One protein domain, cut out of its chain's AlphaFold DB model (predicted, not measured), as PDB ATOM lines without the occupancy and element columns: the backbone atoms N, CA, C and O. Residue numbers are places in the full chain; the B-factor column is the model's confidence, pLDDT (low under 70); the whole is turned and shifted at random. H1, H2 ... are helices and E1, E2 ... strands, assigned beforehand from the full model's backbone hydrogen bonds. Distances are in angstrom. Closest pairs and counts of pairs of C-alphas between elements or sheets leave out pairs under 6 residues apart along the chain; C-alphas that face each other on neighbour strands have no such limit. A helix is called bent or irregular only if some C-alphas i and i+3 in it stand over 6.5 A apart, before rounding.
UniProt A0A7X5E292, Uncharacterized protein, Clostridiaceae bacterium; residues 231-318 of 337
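Overview. This is residues 231 to 318 of the 337 residues of an uncharacterized protein of Clostridiaceae bacterium (UniProt A0A7X5E292). A small two-stranded sheet, E1 and E2, sits in the middle of a rod, with H1 and H2 toward one end and H3, H5 and the short H4 toward the other. H3 and H5 cross each other, and H4 lies at the far tip. The printed part has 88 residues, with five named helices and two named strands in the order H1 H2 E1 H3 H4 H5 E2; the sheet is antiparallel and the class is mostly helix. The whole is loose, with a radius of gyration of the C-alphas of 15.5 A, and spans 51 by 22 by 20 A.

Along the chain. E1 is residues 261 to 264, 10.3 A long, and E2 residues 314 to 317, 10.4 A, ending at C-alpha 317 (34.739, -21.188, -25.173). H1 is residues 231 to 241, 15.0 A, beginning at C-alpha 231 (44.177, -9.324, -25.656); H2 is residues 247 to 255. H3 is residues 265 to 278, 20.8 A, H4 residues 283 to 286, and H5 residues 293 to 303, 15.2 A. H3 is irregular: C-alphas 266 and 269 are 7.3 A apart.

Arrangement. E1 and E2 are antiparallel at 168 degrees, with N 261 and O 317 2.8 A apart, within hydrogen-bond range. Residues 307 to 308 pair antiparallel with 315 to 316 of E2. The closest C-alphas of H1 and E2, Ala 237 and Ile 316, are 6.5 A apart. H1 and H2 touch at Leu 235 and Ala 254, their closest C-alphas, 6.4 A apart, at a steep tilt of 51 degrees, opposite ways. With residues 268 to 273 alone, H3 touches H5, about perpendicular at 86 degrees; their closest C-alphas, Ala 272 and Gly 297, are 4.4 A apart. With residues 273 to 277 alone, H3 only just touches H4, with 3 pairs of C-alphas within 8 A; the closest are Lys 273 and Ile 286, 6.8 A. H2 and H3 are apart. Every O i to N i+4 pair is within hydrogen-bond range in H1, H2 and H5, and 8 of 10 in H3; H4 is too short for such a pair.

Size, cuts and confidence. The two C-alphas farthest apart, His 248 and Glu 284, are 51.1 A apart. The printed part has no cut and no long link. Its mean pLDDT is 93.9, and no printed residue is under 70.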
ATOM      1  N   PHE A 231      44.293  -8.761 -24.301       90.25
ATOM      2  CA  PHE A 231      44.177  -9.324 -25.656       90.25
ATOM      3  C   PHE A 231      45.217 -10.416 -25.937       90.25
ATOM      4  O   PHE A 231      44.912 -11.374 -26.648       90.25
ATOM      5  N   LYS A 232      46.432 -10.288 -25.385       88.62
ATOM      6  CA  LYS A 232      47.472 -11.321 -25.526       88.62
ATOM      7  C   LYS A 232      47.040 -12.621 -24.847       88.62
ATOM      8  O   LYS A 232      47.103 -13.671 -25.481       88.62
ATOM      9  N   ASP A 233      46.511 -12.528 -23.629       90.12
ATOM     10  CA  ASP A 233      46.022 -13.679 -22.862       90.12
ATOM     11  C   ASP A 233      44.837 -14.352 -23.560       90.12
ATOM     12  O   ASP A 233      44.804 -15.575 -23.711       90.12
ATOM     13  N   PHE A 234      43.901 -13.549 -24.075       92.50
ATOM     14  CA  PHE A 234      42.825 -14.026 -24.939       92.50
ATOM     15  C   PHE A 234      43.369 -14.807 -26.145       92.50
ATOM     16  O   PHE A 234      42.930 -15.927 -26.413       92.50
ATOM     17  N   LEU A 235      44.303 -14.214 -26.893       92.88
ATOM     18  CA  LEU A 235      44.784 -14.801 -28.135       92.88
ATOM     19  C   LEU A 235      45.555 -16.093 -27.870       92.88
ATOM     20  O   LEU A 235      45.329 -17.078 -28.566       92.88
ATOM     21  N   TRP A 236      46.402 -16.135 -26.841       91.19
ATOM     22  CA  TRP A 236      47.063 -17.371 -26.426       91.19
ATOM     23  C   TRP A 236      46.060 -18.458 -26.046       91.19
ATOM     24  O   TRP A 236      46.194 -19.589 -26.515       91.19
ATOM     25  N   ALA A 237      45.017 -18.113 -25.288       93.44
ATOM     26  CA  ALA A 237      43.957 -19.052 -24.943       93.44
ATOM     27  C   ALA A 237      43.237 -19.594 -26.190       93.44
ATOM     28  O   ALA A 237      42.953 -20.788 -26.265       93.44
ATOM     29  N   ALA A 238      42.962 -18.741 -27.180       94.38
ATOM     30  CA  ALA A 238      42.310 -19.137 -28.429       94.38
ATOM     31  C   ALA A 238      43.202 -20.039 -29.292       94.38
ATOM     32  O   ALA A 238      42.740 -21.064 -29.791       94.38
ATOM     33  N   LEU A 239      44.491 -19.716 -29.413       93.62
ATOM     34  CA  LEU A 239      45.456 -20.553 -30.126       93.62
ATOM     35  C   LEU A 239      45.616 -21.925 -29.460       93.62
ATOM     36  O   LEU A 239      45.654 -22.937 -30.160       93.62
ATOM     37  N   GLU A 240      45.667 -21.976 -28.126       93.06
ATOM     38  CA  GLU A 240      45.700 -23.235 -27.378       93.06
ATOM     39  C   GLU A 240      44.414 -24.044 -27.603       93.06
ATOM     40  O   GLU A 240      44.476 -25.240 -27.896       93.06
ATOM     41  N   TYR A 241      43.253 -23.389 -27.518       92.81
ATOM     42  CA  TYR A 241      41.946 -24.021 -27.690       92.81
ATOM     43  C   TYR A 241      41.781 -24.681 -29.064       92.81
ATOM     44  O   TYR A 241      41.243 -25.788 -29.152       92.81
ATOM     45  N   GLU A 242      42.279 -24.030 -30.117       92.06
ATOM     46  CA  GLU A 242      42.261 -24.542 -31.492       92.06
ATOM     47  C   GLU A 242      43.445 -25.475 -31.810       92.06
ATOM     48  O   GLU A 242      43.521 -26.025 -32.909       92.06
ATOM     49  N   ASN A 243      44.380 -25.672 -30.869       90.75
ATOM     50  CA  ASN A 243      45.662 -26.345 -31.110       90.75
ATOM     51  C   ASN A 243      46.356 -25.785 -32.372       90.75
ATOM     52  O   ASN A 243      46.826 -26.523 -33.244       90.75
ATOM     53  N   CYS A 244      46.354 -24.457 -32.482       91.25
ATOM     54  CA  CYS A 244      46.813 -23.736 -33.653       91.25
ATOM     55  C   CYS A 244      48.339 -23.792 -33.750       91.25
ATOM     56  O   CYS A 244      49.059 -23.420 -32.823       91.25
ATOM     57  N   GLN A 245      48.826 -24.254 -34.897       88.00
ATOM     58  CA  GLN A 245      50.240 -24.204 -35.271       88.00
ATOM     59  C   GLN A 245      50.418 -23.586 -36.658       88.00
ATOM     60  O   GLN A 245      51.491 -23.718 -37.227       88.00
ATOM     61  N   ASP A 246      49.383 -22.946 -37.206       91.69
ATOM     62  CA  ASP A 246      49.325 -22.398 -38.561       91.69
ATOM     63  C   ASP A 246      49.204 -20.872 -38.503       91.69
ATOM     64  O   ASP A 246      48.314 -20.340 -37.834       91.69
ATOM     65  N   LEU A 247      50.131 -20.160 -39.150       94.75
ATOM     66  CA  LEU A 247      50.230 -18.700 -39.040       94.75
ATOM     67  C   LEU A 247      48.982 -18.000 -39.577       94.75
ATOM     68  O   LEU A 247      48.516 -17.028 -38.979       94.75
ATOM     69  N   HIS A 248      48.424 -18.518 -40.666       92.44
ATOM     70  CA  HIS A 248      47.224 -17.971 -41.272       92.44
ATOM     71  C   HIS A 248      46.015 -18.130 -40.339       92.44
ATOM     72  O   HIS A 248      45.304 -17.162 -40.070       92.44
ATOM     73  N   LEU A 249      45.827 -19.310 -39.742       92.00
ATOM     74  CA  LEU A 249      44.793 -19.523 -38.728       92.00
ATOM     75  C   LEU A 249      44.994 -18.613 -37.507       92.00
ATOM     76  O   LEU A 249      44.024 -18.075 -36.978       92.00
ATOM     77  N   ALA A 250      46.235 -18.401 -37.065       95.00
ATOM     78  CA  ALA A 250      46.522 -17.495 -35.956       95.00
ATOM     79  C   ALA A 250      46.126 -16.044 -36.263       95.00
ATOM     80  O   ALA A 250      45.547 -15.366 -35.411       95.00
ATOM     81  N   LEU A 251      46.394 -15.587 -37.488       94.56
ATOM     82  CA  LEU A 251      45.954 -14.287 -37.986       94.56
ATOM     83  C   LEU A 251      44.422 -14.184 -38.017       94.56
ATOM     84  O   LEU A 251      43.866 -13.193 -37.537       94.56
ATOM     85  N   GLU A 252      43.731 -15.211 -38.509       93.56
ATOM     86  CA  GLU A 252      42.267 -15.236 -38.547       93.56
ATOM     87  C   GLU A 252      41.642 -15.217 -37.146       93.56
ATOM     88  O   GLU A 252      40.695 -14.467 -36.896       93.56
ATOM     89  N   ILE A 253      42.208 -15.951 -36.186       93.62
ATOM     90  CA  ILE A 253      41.774 -15.901 -34.782       93.62
ATOM     91  C   ILE A 253      41.972 -14.492 -34.207       93.62
ATOM     92  O   ILE A 253      41.057 -13.932 -33.601       93.62
ATOM     93  N   ALA A 254      43.139 -13.881 -34.431       93.44
ATOM     94  CA  ALA A 254      43.445 -12.541 -33.930       93.44
ATOM     95  C   ALA A 254      42.520 -11.456 -34.518       93.44
ATOM     96  O   ALA A 254      42.219 -10.446 -33.867       93.44
ATOM     97  N   ARG A 255      42.051 -11.650 -35.754       92.81
ATOM     98  CA  ARG A 255      41.140 -10.728 -36.440       92.81
ATOM     99  C   ARG A 255      39.708 -10.824 -35.957       92.81
ATOM    100  O   ARG A 255      39.064  -9.775 -35.861       92.81
ATOM    101  N   ASN A 256      39.272 -12.030 -35.613       91.69
ATOM    102  CA  ASN A 256      37.883 -12.344 -35.309       91.69
ATOM    103  C   ASN A 256      37.697 -12.821 -33.847       91.69
ATOM    104  O   ASN A 256      37.218 -13.938 -33.613       91.69
ATOM    105  N   PRO A 257      38.068 -12.004 -32.836       91.06
ATOM    106  CA  PRO A 257      37.965 -12.391 -31.430       91.06
ATOM    107  C   PRO A 257      36.526 -12.680 -30.986       91.06
ATOM    108  O   PRO A 257      36.314 -13.419 -30.034       91.06
ATOM    109  N   GLU A 258      35.522 -12.140 -31.680       90.12
ATOM    110  CA  GLU A 258      34.101 -12.335 -31.389       90.12
ATOM    111  C   GLU A 258      33.608 -13.785 -31.525       90.12
ATOM    112  O   GLU A 258      32.517 -14.104 -31.048       90.12
ATOM    113  N   PHE A 259      34.383 -14.668 -32.163       91.06
ATOM    114  CA  PHE A 259      34.069 -16.099 -32.231       91.06
ATOM    115  C   PHE A 259      34.429 -16.868 -30.961       91.06
ATOM    116  O   PHE A 259      34.143 -18.066 -30.870       91.06
ATOM    117  N   TYR A 260      35.024 -16.192 -29.987       93.56
ATOM    118  CA  TYR A 260      35.471 -16.765 -28.736       93.56
ATOM    119  C   TYR A 260      34.946 -15.931 -27.570       93.56
ATOM    120  O   TYR A 260      34.884 -14.705 -27.623       93.56
ATOM    121  N   ASP A 261      34.579 -16.616 -26.496       93.88
ATOM    122  CA  ASP A 261      34.301 -16.015 -25.202       93.88
ATOM    123  C   ASP A 261      35.429 -16.415 -24.253       93.88
ATOM    124  O   ASP A 261      35.650 -17.606 -24.011       93.88
ATOM    125  N   TRP A 262      36.175 -15.426 -23.763       94.12
ATOM    126  CA  TRP A 262      37.300 -15.619 -22.852       94.12
ATOM    127  C   TRP A 262      37.049 -14.909 -21.530       94.12
ATOM    128  O   TRP A 262      36.628 -13.751 -21.474       94.12
ATOM    129  N   ILE A 263      37.323 -15.627 -20.447       94.81
ATOM    130  CA  ILE A 263      37.097 -15.179 -19.082       94.81
ATOM    131  C   ILE A 263      38.365 -15.427 -18.270       94.81
ATOM    132  O   ILE A 263      38.734 -16.574 -18.024       94.81
ATOM    133  N   SER A 264      38.987 -14.348 -17.793       94.50
ATOM    134  CA  SER A 264      40.095 -14.409 -16.832       94.50
ATOM    135  C   SER A 264      39.709 -15.153 -15.545       94.50
ATOM    136  O   SER A 264      38.598 -14.998 -15.019       94.50
ATOM    137  N   SER A 265      40.662 -15.903 -14.984       93.94
ATOM    138  CA  SER A 265      40.530 -16.588 -13.695       93.94
ATOM    139  C   SER A 265      40.221 -15.639 -12.531       93.94
ATOM    140  O   SER A 265      39.621 -16.048 -11.533       93.94
ATOM    141  N   ASP A 266      40.565 -14.357 -12.651       94.56
ATOM    142  CA  ASP A 266      40.295 -13.357 -11.614       94.56
ATOM    143  C   ASP A 266      38.800 -13.047 -11.465       94.56
ATOM    144  O   ASP A 266      38.354 -12.539 -10.432       94.56
ATOM    145  N   ARG A 267      37.986 -13.425 -12.459       95.12
ATOM    146  CA  ARG A 267      36.535 -13.198 -12.470       95.12
ATOM    147  C   ARG A 267      35.724 -14.335 -11.845       95.12
ATOM    148  O   ARG A 267      34.513 -14.192 -11.679       95.12
ATOM    149  N   LEU A 268      36.356 -15.447 -11.455       96.50
ATOM    150  CA  LEU A 268      35.656 -16.633 -10.939       96.50
ATOM    151  C   LEU A 268      34.772 -16.329  -9.722       96.50
ATOM    152  O   LEU A 268      33.624 -16.772  -9.660       96.50
ATOM    153  N   GLU A 269      35.270 -15.535  -8.772       96.25
ATOM    154  CA  GLU A 269      34.475 -15.164  -7.598       96.25
ATOM    155  C   GLU A 269      33.263 -14.300  -7.955       96.25
ATOM    156  O   GLU A 269      32.205 -14.450  -7.346       96.25
ATOM    157  N   GLU A 270      33.409 -13.377  -8.906       96.62
ATOM    158  CA  GLU A 270      32.315 -12.515  -9.363       96.62
ATOM    159  C   GLU A 270      31.197 -13.360  -9.986       96.62
ATOM    160  O   GLU A 270      30.023 -13.196  -9.643       96.62
ATOM    161  N   ILE A 271      31.574 -14.319 -10.835       96.38
ATOM    162  CA  ILE A 271      30.662 -15.264 -11.490       96.38
ATOM    163  C   ILE A 271      29.906 -16.094 -10.448       96.38
ATOM    164  O   ILE A 271      28.679 -16.185 -10.498       96.38
ATOM    165  N   ALA A 272      30.623 -16.648  -9.467       97.00
ATOM    166  CA  ALA A 272      30.031 -17.413  -8.375       97.00
ATOM    167  C   ALA A 272      29.044 -16.584  -7.543       97.00
ATOM    168  O   ALA A 272      27.932 -17.039  -7.272       97.00
ATOM    169  N   LYS A 273      29.432 -15.360  -7.153       96.50
ATOM    170  CA  LYS A 273      28.581 -14.445  -6.373       96.50
ATOM    171  C   LYS A 273      27.287 -14.136  -7.123       96.50
ATOM    172  O   LYS A 273      26.216 -14.246  -6.533       96.50
ATOM    173  N   LYS A 274      27.383 -13.816  -8.417       96.31
ATOM    174  CA  LYS A 274      26.226 -13.508  -9.264       96.31
ATOM    175  C   LYS A 274      25.260 -14.690  -9.373       96.31
ATOM    176  O   LYS A 274      24.073 -14.526  -9.117       96.31
ATOM    177  N   GLU A 275      25.767 -15.888  -9.661       96.44
ATOM    178  CA  GLU A 275      24.936 -17.096  -9.760       96.44
ATOM    179  C   GLU A 275      24.226 -17.416  -8.429       96.44
ATOM    180  O   GLU A 275      23.044 -17.747  -8.412       96.44
ATOM    181  N   LEU A 276      24.916 -17.285  -7.288       96.81
ATOM    182  CA  LEU A 276      24.315 -17.513  -5.967       96.81
ATOM    183  C   LEU A 276      23.227 -16.481  -5.634       96.81
ATOM    184  O   LEU A 276      22.189 -16.844  -5.074       96.81
ATOM    185  N   GLN A 277      23.442 -15.211  -5.987       96.00
ATOM    186  CA  GLN A 277      22.440 -14.152  -5.837       96.00
ATOM    187  C   GLN A 277      21.200 -14.433  -6.693       96.00
ATOM    188  O   GLN A 277      20.081 -14.341  -6.185       96.00
ATOM    189  N   ASP A 278      21.392 -14.840  -7.950       95.75
ATOM    190  CA  ASP A 278      20.306 -15.190  -8.873       95.75
ATOM    191  C   ASP A 278      19.508 -16.415  -8.378       95.75
ATOM    192  O   ASP A 278      18.292 -16.496  -8.567       95.75
ATOM    193  N   GLN A 279      20.160 -17.331  -7.653       95.94
ATOM    194  CA  GLN A 279      19.523 -18.462  -6.965       95.94
ATOM    195  C   GLN A 279      18.869 -18.094  -5.615       95.94
ATOM    196  O   GLN A 279      18.236 -18.943  -4.982       95.94
ATOM    197  N   GLY A 280      18.982 -16.840  -5.163       95.81
ATOM    198  CA  GLY A 280      18.354 -16.337  -3.938       95.81
ATOM    199  C   GLY A 280      19.123 -16.624  -2.642       95.81
ATOM    200  O   GLY A 280      18.538 -16.552  -1.558       95.81
ATOM    201  N   VAL A 281      20.416 -16.954  -2.723       95.44
ATOM    202  CA  VAL A 281      21.279 -17.125  -1.543       95.44
ATOM    203  C   VAL A 281      21.523 -15.765  -0.882       95.44
ATOM    204  O   VAL A 281      21.744 -14.761  -1.556       95.44
ATOM    205  N   SER A 282      21.469 -15.704   0.453       95.00
ATOM    206  CA  SER A 282      21.642 -14.439   1.171       95.00
ATOM    207  C   SER A 282      23.084 -13.923   1.105       95.00
ATOM    208  O   SER A 282      24.044 -14.685   1.220       95.00
ATOM    209  N   GLU A 283      23.234 -12.599   1.019       92.94
ATOM    210  CA  GLU A 283      24.538 -11.912   1.055       92.94
ATOM    211  C   GLU A 283      25.388 -12.279   2.277       92.94
ATOM    212  O   GLU A 283      26.610 -12.349   2.187       92.94
ATOM    213  N   GLU A 284      24.750 -12.529   3.422       93.69
ATOM    214  CA  GLU A 284      25.443 -12.949   4.640       93.69
ATOM    215  C   GLU A 284      26.158 -14.291   4.444       93.69
ATOM    216  O   GLU A 284      27.306 -14.427   4.853       93.69
ATOM    217  N   ILE A 285      25.525 -15.251   3.757       92.38
ATOM    218  CA  ILE A 285      26.130 -16.559   3.476       92.38
ATOM    219  C   ILE A 285      27.238 -16.417   2.430       92.38
ATOM    220  O   ILE A 285      28.329 -16.948   2.630       92.38
ATOM    221  N   ILE A 286      26.994 -15.662   1.356       93.25
ATOM    222  CA  ILE A 286      27.976 -15.438   0.278       93.25
ATOM    223  C   ILE A 286      29.275 -14.819   0.827       93.25
ATOM    224  O   ILE A 286      30.357 -15.126   0.338       93.25
ATOM    225  N   ARG A 287      29.183 -13.989   1.875       92.25
ATOM    226  CA  ARG A 287      30.334 -13.349   2.539       92.25
ATOM    227  C   ARG A 287      30.908 -14.132   3.721       92.25
ATOM    228  O   ARG A 287      31.837 -13.647   4.354       92.25
ATOM    229  N   SER A 288      30.347 -15.289   4.070       88.12
ATOM    230  CA  SER A 288      30.689 -15.988   5.320       88.12
ATOM    231  C   SER A 288      31.914 -16.909   5.228       88.12
ATOM    232  O   SER A 288      32.100 -17.737   6.118       88.12
ATOM    233  N   ASP A 289      32.713 -16.822   4.155       90.06
ATOM    234  CA  ASP A 289      33.818 -17.741   3.798       90.06
ATOM    235  C   ASP A 289      33.434 -19.240   3.803       90.06
ATOM    236  O   ASP A 289      34.278 -20.121   3.656       90.06
ATOM    237  N   ALA A 290      32.142 -19.556   3.950       93.44
ATOM    238  CA  ALA A 290      31.618 -20.915   4.021       93.44
ATOM    239  C   ALA A 290      31.503 -21.585   2.642       93.44
ATOM    240  O   ALA A 290      31.293 -22.795   2.562       93.44
ATOM    241  N   ILE A 291      31.609 -20.800   1.567       93.62
ATOM    242  CA  ILE A 291      31.565 -21.254   0.178       93.62
ATOM    243  C   ILE A 291      32.907 -20.914  -0.460       93.62
ATOM    244  O   ILE A 291      33.315 -19.754  -0.457       93.62
ATOM    245  N   ASP A 292      33.561 -21.908  -1.054       96.56
ATOM    246  CA  ASP A 292      34.697 -21.666  -1.940       96.56
ATOM    247  C   ASP A 292      34.180 -21.088  -3.264       96.56
ATOM    248  O   ASP A 292      33.734 -21.805  -4.164       96.56
ATOM    249  N   LEU A 293      34.171 -19.758  -3.345       96.38
ATOM    250  CA  LEU A 293      33.628 -19.032  -4.488       96.38
ATOM    251  C   LEU A 293      34.460 -19.244  -5.754       96.38
ATOM    252  O   LEU A 293      33.890 -19.253  -6.841       96.38
ATOM    253  N   LYS A 294      35.776 -19.463  -5.640       95.62
ATOM    254  CA  LYS A 294      36.627 -19.722  -6.810       95.62
ATOM    255  C   LYS A 294      36.326 -21.091  -7.401       95.62
ATOM    256  O   LYS A 294      36.009 -21.174  -8.585       95.62
ATOM    257  N   ALA A 295      36.318 -22.132  -6.566       96.44
ATOM    258  CA  ALA A 295      35.995 -23.487  -7.009       96.44
ATOM    259  C   ALA A 295      34.564 -23.585  -7.567       96.44
ATOM    260  O   ALA A 295      34.318 -24.277  -8.557       96.44
ATOM    261  N   TYR A 296      33.601 -22.874  -6.966       97.06
ATOM    262  CA  TYR A 296      32.237 -22.834  -7.497       97.06
ATOM    263  C   TYR A 296      32.149 -22.082  -8.833       97.06
ATOM    264  O   TYR A 296      31.482 -22.562  -9.749       97.06
ATOM    265  N   GLY A 297      32.844 -20.945  -8.967       97.31
ATOM    266  CA  GLY A 297      32.939 -20.173 -10.209       97.31
ATOM    267  C   GLY A 297      33.501 -20.997 -11.366       97.31
ATOM    268  O   GLY A 297      32.903 -21.047 -12.439       97.31
ATOM    269  N   GLU A 298      34.592 -21.720 -11.120       97.25
ATOM    270  CA  GLU A 298      35.188 -22.644 -12.092       97.25
ATOM    271  C   GLU A 298      34.191 -23.744 -12.486       97.25
ATOM    272  O   GLU A 298      33.954 -23.998 -13.669       97.25
ATOM    273  N   GLY A 299      33.513 -24.338 -11.498       97.25
ATOM    274  CA  GLY A 299      32.477 -25.341 -11.738       97.25
ATOM    275  C   GLY A 299      31.297 -24.832 -12.578       97.25
ATOM    276  O   GLY A 299      30.680 -25.620 -13.302       97.25
ATOM    277  N   ILE A 300      30.971 -23.535 -12.515       97.38
ATOM    278  CA  ILE A 300      29.974 -22.904 -13.394       97.38
ATOM    279  C   ILE A 300      30.494 -22.851 -14.834       97.38
ATOM    280  O   ILE A 300      29.779 -23.277 -15.742       97.38
ATOM    281  N   LEU A 301      31.721 -22.368 -15.048       97.06
ATOM    282  CA  LEU A 301      32.308 -22.234 -16.386       97.06
ATOM    283  C   LEU A 301      32.447 -23.587 -17.090       97.06
ATOM    284  O   LEU A 301      31.953 -23.748 -18.208       97.06
ATOM    285  N   ILE A 302      33.002 -24.592 -16.407       96.38
ATOM    286  CA  ILE A 302      33.153 -25.949 -16.954       96.38
ATOM    287  C   ILE A 302      31.787 -26.538 -17.337       96.38
ATOM    288  O   ILE A 302      31.632 -27.125 -18.409       96.38
ATOM    289  N   ARG A 303      30.756 -26.352 -16.496       95.62
ATOM    290  CA  ARG A 303      29.390 -26.819 -16.795       95.62
ATOM    291  C   ARG A 303      28.795 -26.142 -18.034       95.62
ATOM    292  O   ARG A 303      27.975 -26.757 -18.712       95.62
ATOM    293  N   ASN A 304      29.209 -24.913 -18.323       93.88
ATOM    294  CA  ASN A 304      28.783 -24.146 -19.490       93.88
ATOM    295  C   ASN A 304      29.662 -24.387 -20.733       93.88
ATOM    296  O   ASN A 304      29.456 -23.731 -21.748       93.88
ATOM    297  N   GLY A 305      30.596 -25.343 -20.683       93.81
ATOM    298  CA  GLY A 305      31.391 -25.767 -21.839       93.81
ATOM    299  C   GLY A 305      32.713 -25.024 -22.025       93.81
ATOM    300  O   GLY A 305      33.387 -25.261 -23.026       93.81
ATOM    301  N   TYR A 306      33.099 -24.169 -21.079       96.38
ATOM    302  CA  TYR A 306      34.410 -23.528 -21.095       96.38
ATOM    303  C   TYR A 306      35.517 -24.529 -20.772       96.38
ATOM    304  O   TYR A 306      35.343 -25.439 -19.957       96.38
ATOM    305  N   VAL A 307      36.675 -24.313 -21.386       95.69
ATOM    306  CA  VAL A 307      37.894 -25.090 -21.166       95.69
ATOM    307  C   VAL A 307      38.923 -24.188 -20.478       95.69
ATOM    308  O   VAL A 307      39.115 -23.062 -20.942       95.69
ATOM    309  N   PRO A 308      39.553 -24.627 -19.373       95.44
ATOM    310  CA  PRO A 308      40.635 -23.874 -18.745       95.44
ATOM    311  C   PRO A 308      41.876 -23.860 -19.643       95.44
ATOM    312  O   PRO A 308      42.178 -24.863 -20.291       95.44
ATOM    313  N   THR A 309      42.604 -22.746 -19.643       93.94
ATOM    314  CA  THR A 309      43.913 -22.637 -20.299       93.94
ATOM    315  C   THR A 309      44.977 -23.437 -19.544       93.94
ATOM    316  O   THR A 309      44.865 -23.667 -18.334       93.94
ATOM    317  N   SER A 310      46.029 -23.873 -20.238       91.12
ATOM    318  CA  SER A 310      47.109 -24.680 -19.651       91.12
ATOM    319  C   SER A 310      47.862 -23.974 -18.518       91.12
ATOM    320  O   SER A 310      48.291 -24.619 -17.557       91.12
ATOM    321  N   ASP A 311      47.988 -22.653 -18.609       89.38
ATOM    322  CA  ASP A 311      48.592 -21.769 -17.610       89.38
ATOM    323  C   ASP A 311      47.630 -21.379 -16.467       89.38
ATOM    324  O   ASP A 311      48.052 -20.750 -15.498       89.38
ATOM    325  N   GLN A 312      46.360 -21.794 -16.551       89.94
ATOM    326  CA  GLN A 312      45.281 -21.508 -15.597       89.94
ATOM    327  C   GLN A 312      44.967 -20.014 -15.414       89.94
ATOM    328  O   GLN A 312      44.360 -19.636 -14.409       89.94
ATOM    329  N   THR A 313      45.345 -19.164 -16.369       90.31
ATOM    330  CA  THR A 313      45.053 -17.721 -16.333       90.31
ATOM    331  C   THR A 313      43.630 -17.397 -16.784       90.31
ATOM    332  O   THR A 313      43.095 -16.333 -16.461       90.31
ATOM    333  N   GLY A 314      42.960 -18.320 -17.479       94.50
ATOM    334  CA  GLY A 314      41.605 -18.089 -17.951       94.50
ATOM    335  C   GLY A 314      40.868 -19.328 -18.431       94.50
ATOM    336  O   GLY A 314      41.306 -20.471 -18.307       94.50
ATOM    337  N   TYR A 315      39.683 -19.062 -18.963       96.19
ATOM    338  CA  TYR A 315      38.744 -20.041 -19.478       96.19
ATOM    339  C   TYR A 315      38.231 -19.548 -20.815       96.19
ATOM    340  O   TYR A 315      37.845 -18.386 -20.937       96.19
ATOM    341  N   ILE A 316      38.175 -20.437 -21.798       96.00
ATOM    342  CA  ILE A 316      37.758 -20.081 -23.149       96.00
ATOM    343  C   ILE A 316      36.697 -21.032 -23.690       96.00
ATOM    344  O   ILE A 316      36.667 -22.228 -23.387       96.00
ATOM    345  N   PHE A 317      35.800 -20.475 -24.490       94.50
ATOM    346  CA  PHE A 317      34.739 -21.188 -25.173       94.50
ATOM    347  C   PHE A 317      34.554 -20.619 -26.579       94.50
ATOM    348  O   PHE A 317      34.502 -19.405 -26.749       94.50
ATOM    349  N   SER A 318      34.385 -21.483 -27.582       89.94
ATOM    350  CA  SER A 318      33.868 -21.070 -28.887       89.94
ATOM    351  C   SER A 318      32.513 -21.734 -29.148       89.94
ATOM    352  O   SER A 318      32.431 -22.967 -29.172       89.94
TER     353      SER A 318